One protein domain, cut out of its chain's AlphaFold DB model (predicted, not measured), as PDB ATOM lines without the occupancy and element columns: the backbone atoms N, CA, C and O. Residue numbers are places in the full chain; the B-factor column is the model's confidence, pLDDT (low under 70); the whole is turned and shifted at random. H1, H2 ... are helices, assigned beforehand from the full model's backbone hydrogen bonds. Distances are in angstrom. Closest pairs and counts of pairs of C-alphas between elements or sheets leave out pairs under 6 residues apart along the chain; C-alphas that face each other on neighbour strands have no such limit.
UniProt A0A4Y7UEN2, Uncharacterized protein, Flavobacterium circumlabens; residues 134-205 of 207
ATOM      1  N   THR A 134     132.047 152.534  90.449       97.31
ATOM      2  CA  THR A 134     130.681 152.014  90.278       97.31
ATOM      3  C   THR A 134     130.124 151.563  91.620       97.31
ATOM      4  O   THR A 134     130.886 151.113  92.474       97.31
ATOM      5  N   ALA A 135     128.803 151.632  91.790       97.94
ATOM      6  CA  ALA A 135     128.112 151.153  92.987       97.94
ATOM      7  C   ALA A 135     128.502 149.717  93.376       97.94
ATOM      8  O   ALA A 135     128.818 149.449  94.531       97.94
ATOM      9  N   GLU A 136     128.586 148.826  92.387       98.12
ATOM     10  CA  GLU A 136     129.026 147.441  92.562       98.12
ATOM     11  C   GLU A 136     130.419 147.358  93.205       98.12
ATOM     12  O   GLU A 136     130.595 146.705  94.234       98.12
ATOM     13  N   LYS A 137     131.402 148.098  92.672       97.88
ATOM     14  CA  LYS A 137     132.766 148.105  93.214       97.88
ATOM     15  C   LYS A 137     132.821 148.706  94.620       97.88
ATOM     16  O   LYS A 137     133.559 148.209  95.467       97.88
ATOM     17  N   LEU A 138     132.047 149.760  94.875       98.44
ATOM     18  CA  LEU A 138     131.949 150.369  96.203       98.44
ATOM     19  C   LEU A 138     131.364 149.386  97.224       98.44
ATOM     20  O   LEU A 138     131.936 149.221  98.300       98.44
ATOM     21  N   SER A 139     130.278 148.693  96.866       98.62
ATOM     22  CA  SER A 139     129.619 147.697  97.721       98.62
ATOM     23  C   SER A 139     130.550 146.549  98.097       98.62
ATOM     24  O   SER A 139     130.642 146.201  99.273       98.62
ATOM     25  N   GLN A 140     131.320 146.034  97.135       98.25
ATOM     26  CA  GLN A 140     132.299 144.982  97.381       98.25
ATOM     27  C   GLN A 140     133.366 145.433  98.387       98.25
ATOM     28  O   GLN A 140     133.560 144.777  99.410       98.25
ATOM     29  N   LEU A 141     134.002 146.586  98.148       98.38
ATOM     30  CA  LEU A 141     135.036 147.127  99.038       98.38
ATOM     31  C   LEU A 141     134.508 147.392 100.459       98.38
ATOM     32  O   LEU A 141     135.225 147.220 101.444       98.38
ATOM     33  N   ALA A 142     133.253 147.820 100.585       98.50
ATOM     34  CA  ALA A 142     132.622 148.074 101.875       98.50
ATOM     35  C   ALA A 142     132.324 146.785 102.653       98.50
ATOM     36  O   ALA A 142     132.591 146.729 103.856       98.50
ATOM     37  N   ILE A 143     131.826 145.752 101.967       98.62
ATOM     38  CA  ILE A 143     131.565 144.428 102.547       98.62
ATOM     39  C   ILE A 143     132.879 143.768 102.985       98.62
ATOM     40  O   ILE A 143     132.985 143.284 104.111       98.62
ATOM     41  N   GLU A 144     133.914 143.808 102.144       98.06
ATOM     42  CA  GLU A 144     135.251 143.308 102.495       98.06
ATOM     43  C   GLU A 144     135.815 144.041 103.723       98.06
ATOM     44  O   GLU A 144     136.362 143.424 104.640       98.06
ATOM     45  N   SER A 145     135.615 145.360 103.793       98.25
ATOM     46  CA  SER A 145     136.058 146.178 104.920       98.25
ATOM     47  C   SER A 145     135.391 145.779 106.245       98.25
ATOM     48  O   SER A 145     136.100 145.593 107.241       98.25
ATOM     49  N   ILE A 146     134.067 145.589 106.294       98.38
ATOM     50  CA  ILE A 146     133.379 145.206 107.544       98.38
ATOM     51  C   ILE A 146     133.693 143.774 107.980       98.38
ATOM     52  O   ILE A 146     133.706 143.501 109.177       98.38
ATOM     53  N   LEU A 147     134.021 142.876 107.051       97.62
ATOM     54  CA  LEU A 147     134.465 141.516 107.373       97.62
ATOM     55  C   LEU A 147     135.922 141.455 107.872       97.62
ATOM     56  O   LEU A 147     136.379 140.407 108.315       97.62
ATOM     57  N   SER A 148     136.642 142.578 107.845       96.06
ATOM     58  CA  SER A 148     138.037 142.690 108.278       96.06
ATOM     59  C   SER A 148     138.192 143.340 109.668       96.06
ATOM     60  O   SER A 148     137.222 143.644 110.368       96.06
ATOM     61  N   LYS A 149     139.440 143.671 110.037       94.69
ATOM     62  CA  LYS A 149     139.790 144.440 111.244       94.69
ATOM     63  C   LYS A 149     139.085 145.802 111.349       94.69
ATOM     64  O   LYS A 149     138.917 146.319 112.455       94.69
ATOM     65  N   ALA A 150     138.668 146.412 110.236       95.81
ATOM     66  CA  ALA A 150     137.911 147.666 110.282       95.81
ATOM     67  C   ALA A 150     136.515 147.469 110.893       95.81
ATOM     68  O   ALA A 150     136.076 148.338 111.648       95.81
ATOM     69  N   GLY A 151     135.870 146.322 110.652       96.50
ATOM     70  CA  GLY A 151     134.595 145.972 111.277       96.50
ATOM     71  C   GLY A 151     134.696 145.786 112.788       96.50
ATOM     72  O   GLY A 151     133.842 146.278 113.520       96.50
ATOM     73  N   GLU A 152     135.780 145.179 113.291       94.81
ATOM     74  CA  GLU A 152     136.037 145.096 114.743       94.81
ATOM     75  C   GLU A 152     136.069 146.478 115.402       94.81
ATOM     76  O   GLU A 152     135.520 146.677 116.483       94.81
ATOM     77  N   ASN A 153     136.680 147.443 114.715       94.25
ATOM     78  CA  ASN A 153     136.832 148.811 115.195       94.25
ATOM     79  C   ASN A 153     135.642 149.717 114.844       94.25
ATOM     80  O   ASN A 153     135.709 150.914 115.127       94.25
ATOM     81  N   LYS A 154     134.590 149.185 114.202       95.38
ATOM     82  CA  LYS A 154     133.437 149.941 113.680       95.38
ATOM     83  C   LYS A 154     133.824 151.101 112.746       95.38
ATOM     84  O   LYS A 154     133.152 152.123 112.709       95.38
ATOM     85  N   LYS A 155     134.929 150.959 112.008       94.31
ATOM     86  CA  LYS A 155     135.454 151.967 111.063       94.31
ATOM     87  C   LYS A 155     135.260 151.567 109.599       94.31
ATOM     88  O   LYS A 155     135.847 152.192 108.716       94.31
ATOM     89  N   ASP A 156     134.478 150.527 109.348       97.62
ATOM     90  CA  ASP A 156     134.256 149.952 108.027       97.62
ATOM     91  C   ASP A 156     133.479 150.862 107.059       97.62
ATOM     92  O   ASP A 156     132.966 151.923 107.426       97.62
ATOM     93  N   GLY A 157     133.430 150.445 105.792       97.44
ATOM     94  CA  GLY A 157     132.811 151.211 104.710       97.44
ATOM     95  C   GLY A 157     131.289 151.298 104.760       97.44
ATOM     96  O   GLY A 157     130.740 152.305 104.315       97.44
ATOM     97  N   ILE A 158     130.606 150.295 105.321       98.44
ATOM     98  CA  ILE A 158     129.138 150.292 105.402       98.44
ATOM     99  C   ILE A 158     128.689 151.257 106.496       98.44
ATOM    100  O   ILE A 158     127.814 152.091 106.263       98.44
ATOM    101  N   ARG A 159     129.349 151.229 107.658       97.81
ATOM    102  CA  ARG A 159     129.125 152.228 108.712       97.81
ATOM    103  C   ARG A 159     129.467 153.637 108.254       97.81
ATOM    104  O   ARG A 159     128.730 154.563 108.563       97.81
ATOM    105  N   TYR A 160     130.528 153.800 107.469       97.50
ATOM    106  CA  TYR A 160     130.871 155.110 106.923       97.50
ATOM    107  C   TYR A 160     129.826 155.639 105.921       97.50
ATOM    108  O   TYR A 160     129.507 156.830 105.935       97.50
ATOM    109  N   LEU A 161     129.254 154.768 105.078       98.19
ATOM    110  CA  LEU A 161     128.111 155.123 104.231       98.19
ATOM    111  C   LEU A 161     126.895 155.510 105.083       98.19
ATOM    112  O   LEU A 161     126.276 156.541 104.830       98.19
ATOM    113  N   TYR A 162     126.588 154.721 106.113       97.81
ATOM    114  CA  TYR A 162     125.485 154.976 107.039       97.81
ATOM    115  C   TYR A 162     125.627 156.329 107.764       97.81
ATOM    116  O   TYR A 162     124.694 157.130 107.777       97.81
ATOM    117  N   GLU A 163     126.816 156.643 108.285       96.44
ATOM    118  CA  GLU A 163     127.147 157.948 108.879       96.44
ATOM    119  C   GLU A 163     126.989 159.093 107.868       96.44
ATOM    120  O   GLU A 163     126.420 160.140 108.181       96.44
ATOM    121  N   SER A 164     127.449 158.895 106.629       97.12
ATOM    122  CA  SER A 164     127.300 159.890 105.559       97.12
ATOM    123  C   SER A 164     125.821 160.157 105.257       97.12
ATOM    124  O   SER A 164     125.399 161.313 105.195       97.12
ATOM    125  N   LYS A 165     125.009 159.098 105.160       96.62
ATOM    126  CA  LYS A 165     123.559 159.186 104.957       96.62
ATOM    127  C   LYS A 165     122.861 159.924 106.102       96.62
ATOM    128  O   LYS A 165     122.043 160.802 105.837       96.62
ATOM    129  N   ASN A 166     123.227 159.645 107.354       96.25
ATOM    130  CA  ASN A 166     122.678 160.339 108.526       96.25
ATOM    131  C   ASN A 166     123.016 161.836 108.534       96.25
ATOM    132  O   ASN A 166     122.183 162.659 108.912       96.25
ATOM    133  N   ASN A 167     124.184 162.205 108.011       96.50
ATOM    134  CA  ASN A 167     124.570 163.597 107.777       96.50
ATOM    135  C   ASN A 167     123.944 164.213 106.510       96.50
ATOM    136  O   ASN A 167     124.304 165.321 106.108       96.50
ATOM    137  N   SER A 168     122.991 163.525 105.867       97.00
ATOM    138  CA  SER A 168     122.364 163.945 104.606       97.00
ATOM    139  C   SER A 168     123.374 164.199 103.476       97.00
ATOM    140  O   SER A 168     123.143 165.039 102.601       97.00
ATOM    141  N   ILE A 169     124.505 163.489 103.492       97.62
ATOM    142  CA  ILE A 169     125.513 163.512 102.432       97.62
ATOM    143  C   ILE A 169     125.094 162.494 101.374       97.62
ATOM    144  O   ILE A 169     125.132 161.288 101.612       97.62
ATOM    145  N   VAL A 170     124.707 162.991 100.199       97.38
ATOM    146  CA  VAL A 170     124.251 162.168  99.074       97.38
ATOM    147  C   VAL A 170     125.081 162.505  97.839       97.38
ATOM    148  O   VAL A 170     124.920 163.559  97.227       97.38
ATOM    149  N   THR A 171     125.994 161.603  97.487       97.69
ATOM    150  CA  THR A 171     126.799 161.657  96.258       97.69
ATOM    151  C   THR A 171     126.032 161.075  95.071       97.69
ATOM    152  O   THR A 171     124.937 160.534  95.233       97.69
ATOM    153  N   ASN A 172     126.611 161.155  93.871       97.69
ATOM    154  CA  ASN A 172     125.983 160.632  92.661       97.69
ATOM    155  C   ASN A 172     125.721 159.116  92.749       97.69
ATOM    156  O   ASN A 172     124.669 158.655  92.324       97.69
ATOM    157  N   LEU A 173     126.637 158.346  93.348       98.00
ATOM    158  CA  LEU A 173     126.498 156.889  93.484       98.00
ATOM    159  C   LEU A 173     125.845 156.421  94.792       98.00
ATOM    160  O   LEU A 173     125.686 155.218  94.971       98.00
ATOM    161  N   SER A 174     125.471 157.317  95.712       97.88
ATOM    162  CA  SER A 174     125.062 156.927  97.076       97.88
ATOM    163  C   SER A 174     123.884 155.944  97.113       97.88
ATOM    164  O   SER A 174     123.958 154.945  97.823       97.88
ATOM    165  N   GLN A 175     122.830 156.189  96.328       98.19
ATOM    166  CA  GLN A 175     121.640 155.329  96.314       98.19
ATOM    167  C   GLN A 175     121.934 153.947  95.716       98.19
ATOM    168  O   GLN A 175     121.569 152.932  96.301       98.19
ATOM    169  N   GLU A 176     122.608 153.897  94.566       98.50
ATOM    170  CA  GLU A 176     122.961 152.632  93.913       98.50
ATOM    171  C   GLU A 176     123.963 151.826  94.754       98.50
ATOM    172  O   GLU A 176     123.870 150.603  94.824       98.50
ATOM    173  N   TYR A 177     124.914 152.499  95.411       98.50
ATOM    174  CA  TYR A 177     125.890 151.883  96.313       98.50
ATOM    175  C   TYR A 177     125.207 151.256  97.534       98.50
ATOM    176  O   TYR A 177     125.499 150.105  97.864       98.50
ATOM    177  N   GLU A 178     124.275 151.973  98.169       98.69
ATOM    178  CA  GLU A 178     123.451 151.420  99.245       98.69
ATOM    179  C   GLU A 178     122.667 150.199  98.755       98.69
ATOM    180  O   GLU A 178     122.782 149.130  99.351       98.69
ATOM    181  N   GLN A 179     121.948 150.319  97.634       98.75
ATOM    182  CA  GLN A 179     121.153 149.220  97.089       98.75
ATOM    183  C   GLN A 179     122.007 147.981  96.787       98.75
ATOM    184  O   GLN A 179     121.629 146.875  97.156       98.75
ATOM    185  N   ALA A 180     123.197 148.155  96.208       98.75
ATOM    186  CA  ALA A 180     124.109 147.048  95.931       98.75
ATOM    187  C   ALA A 180     124.582 146.330  97.211       98.75
ATOM    188  O   ALA A 180     124.756 145.111  97.201       98.75
ATOM    189  N   ILE A 181     124.765 147.046  98.331       98.81
ATOM    190  CA  ILE A 181     125.028 146.412  99.636       98.81
ATOM    191  C   ILE A 181     123.809 145.605 100.085       98.81
ATOM    192  O   ILE A 181     123.959 144.454 100.499       98.81
ATOM    193  N   LEU A 182     122.616 146.198 100.021       98.81
ATOM    194  CA  LEU A 182     121.374 145.562 100.463       98.81
ATOM    195  C   LEU A 182     121.089 144.280  99.675       98.81
ATOM    196  O   LEU A 182     120.830 143.244 100.282       98.81
ATOM    197  N   ASP A 183     121.263 144.311  98.354       98.69
ATOM    198  CA  ASP A 183     121.075 143.155  97.476       98.69
ATOM    199  C   ASP A 183     122.075 142.033  97.797       98.69
ATOM    200  O   ASP A 183     121.685 140.884  97.993       98.69
ATOM    201  N   LYS A 184     123.370 142.359  97.933       98.56
ATOM    202  CA  LYS A 184     124.426 141.380  98.266       98.56
ATOM    203  C   LYS A 184     124.283 140.775  99.654       98.56
ATOM    204  O   LYS A 184     124.768 139.674  99.906       98.56
ATOM    205  N   THR A 185     123.692 141.526 100.573       98.19
ATOM    206  CA  THR A 185     123.480 141.086 101.951       98.19
ATOM    207  C   THR A 185     122.086 140.524 102.170       98.19
ATOM    208  O   THR A 185     121.844 139.991 103.249       98.19
ATOM    209  N   GLU A 186     121.197 140.575 101.177       98.44
ATOM    210  CA  GLU A 186     119.791 140.172 101.283       98.44
ATOM    211  C   GLU A 186     119.083 140.851 102.470       98.44
ATOM    212  O   GLU A 186     118.389 140.208 103.261       98.44
ATOM    213  N   THR A 187     119.314 142.153 102.642       98.56
ATOM    214  CA  THR A 187     118.727 142.962 103.722       98.56
ATOM    215  C   THR A 187     117.942 144.142 103.166       98.56
ATOM    216  O   THR A 187     118.012 144.438 101.976       98.56
ATOM    217  N   LYS A 188     117.146 144.806 104.010       97.81
ATOM    218  CA  LYS A 188     116.294 145.928 103.582       97.81
ATOM    219  C   LYS A 188     116.848 147.293 103.963       97.81
ATOM    220  O   LYS A 188     116.472 148.283 103.345       97.81
ATOM    221  N   ILE A 189     117.697 147.344 104.987       98.31
ATOM    222  CA  ILE A 189     118.307 148.572 105.505       98.31
ATOM    223  C   ILE A 189     119.761 148.325 105.925       98.31
ATOM    224  O   ILE A 189     120.149 147.199 106.247       98.31
ATOM    225  N   LEU A 190     120.573 149.385 105.938       98.38
ATOM    226  CA  LEU A 190     122.005 149.294 106.244       98.38
ATOM    227  C   LEU A 190     122.273 148.731 107.647       98.38
ATOM    228  O   LEU A 190     123.245 148.006 107.835       98.38
ATOM    229  N   GLU A 191     121.416 149.010 108.625       98.44
ATOM    230  CA  GLU A 191     121.540 148.486 109.986       98.44
ATOM    231  C   GLU A 191     121.417 146.957 110.029       98.44
ATOM    232  O   GLU A 191     122.172 146.291 110.742       98.44
ATOM    233  N   GLU A 192     120.509 146.381 109.236       98.56
ATOM    234  CA  GLU A 192     120.382 144.929 109.080       98.56
ATOM    235  C   GLU A 192     121.634 144.343 108.417       98.56
ATOM    236  O   GLU A 192     122.174 143.347 108.909       98.56
ATOM    237  N   ALA A 193     122.134 144.983 107.352       98.62
ATOM    238  CA  ALA A 193     123.366 144.577 106.674       98.62
ATOM    239  C   ALA A 193     124.565 144.569 107.635       98.62
ATOM    240  O   ALA A 193     125.317 143.594 107.693       98.62
ATOM    241  N   ILE A 194     124.714 145.631 108.437       98.69
ATOM    242  CA  ILE A 194     125.765 145.766 109.453       98.69
ATOM    243  C   ILE A 194     125.680 144.623 110.469       98.69
ATOM    244  O   ILE A 194     126.685 143.960 110.729       98.69
ATOM    245  N   ASN A 195     124.489 144.358 111.017       98.38
ATOM    246  CA  ASN A 195     124.295 143.300 112.009       98.38
ATOM    247  C   ASN A 195     124.605 141.909 111.434       98.38
ATOM    248  O   ASN A 195     125.301 141.118 112.079       98.38
ATOM    249  N   LYS A 196     124.138 141.615 110.212       98.44
ATOM    250  CA  LYS A 196     124.406 140.345 109.516       98.44
ATOM    251  C   LYS A 196     125.907 140.137 109.306       98.44
ATOM    252  O   LYS A 196     126.431 139.070 109.628       98.44
ATOM    253  N   LEU A 197     126.610 141.159 108.820       98.31
ATOM    254  CA  LEU A 197     128.039 141.072 108.515       98.31
ATOM    255  C   LEU A 197     128.918 141.035 109.771       98.31
ATOM    256  O   LEU A 197     129.937 140.348 109.775       98.31
ATOM    257  N   ASP A 198     128.517 141.681 110.867       98.00
ATOM    258  CA  ASP A 198     129.209 141.536 112.152       98.00
ATOM    259  C   ASP A 198     129.116 140.113 112.711       98.00
ATOM    260  O   ASP A 198     130.108 139.588 113.222       98.00
ATOM    261  N   LEU A 199     127.940 139.482 112.623       97.12
ATOM    262  CA  LEU A 199     127.766 138.081 113.015       97.12
ATOM    263  C   LEU A 199     128.606 137.161 112.126       97.12
ATOM    264  O   LEU A 199     129.318 136.296 112.633       97.12
ATOM    265  N   GLN A 200     128.580 137.391 110.812       96.62
ATOM    266  CA  GLN A 200     129.397 136.642 109.864       96.62
ATOM    267  C   GLN A 200     130.894 136.771 110.172       96.62
ATOM    268  O   GLN A 200     131.589 135.758 110.214       96.62
ATOM    269  N   ARG A 201     131.393 137.984 110.440       96.25
ATOM    270  CA  ARG A 201     132.795 138.219 110.811       96.25
ATOM    271  C   ARG A 201     133.192 137.448 112.069       96.25
ATOM    272  O   ARG A 201     134.254 136.836 112.083       96.25
ATOM    273  N   LYS A 202     132.357 137.465 113.115       92.50
ATOM    274  CA  LYS A 202     132.621 136.715 114.358       92.50
ATOM    275  C   LYS A 202     132.720 135.212 114.091       92.50
ATOM    276  O   LYS A 202     133.705 134.597 114.470       92.50
ATOM    277  N   ASN A 203     131.787 134.665 113.315       90.38
ATOM    278  CA  ASN A 203     131.794 133.249 112.943       90.38
ATOM    279  C   ASN A 203     133.020 132.835 112.109       90.38
ATOM    280  O   ASN A 203     133.377 131.660 112.106       90.38
ATOM    281  N   ILE A 204     133.625 133.763 111.359       85.44
ATOM    282  CA  ILE A 204     134.883 133.527 110.634       85.44
ATOM    283  C   ILE A 204     136.073 133.550 111.598       85.44
ATOM    284  O   ILE A 204     136.980 132.746 111.435       85.44
ATOM    285  N   ALA A 205     136.078 134.452 112.583       78.56
ATOM    286  CA  ALA A 205     137.162 134.573 113.558       78.56
ATOM    287  C   ALA A 205     137.220 133.403 114.558       78.56
ATOM    288  O   ALA A 205     138.290 133.111 115.081       78.56
TER     289      ALA A 205
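This is residues 134 to 205 of the 207 residues of an uncharacterized protein of Flavobacterium circumlabens (UniProt A0A4Y7UEN2). Four helices cross in an elongated cluster: H1 packs on H3, H4 and H5, with H5 reaching to one end and tiny H2 near H1 and H5. The printed part has 72 residues with five named helices, H1 to H5 in chain order, and is all helix. It is compact, with a radius of gyration of the C-alphas of 11.3 A and spans of 35 by 22 by 19 A.

Start at H1, residues 135 to 146; it touches H4, residues 174 to 185, at a steep tilt of 59 degrees, the closest C-alphas being Ala 135 and Tyr 177, 4.1 A apart. Look next at H3, residues 157 to 166, and H5, residues 190 to 205, which touch at a shallow tilt of 21 degrees, opposite ways, closest at C-alphas 162 and 190, 6.7 A. H2, residues 149 to 152, is too short for an O i to N i+4 pair; in H1, H3, H4 and H5 every such pair is within hydrogen-bond range.

Find C-alpha 135 at (128.112, 151.153, 92.987), where H1 begins its 16.6 A; H5 runs 22.4 A to C-alpha 205 at (137.162, 134.573, 113.558).

The printed part has no cut, no link is long, and no printed residue is under 70.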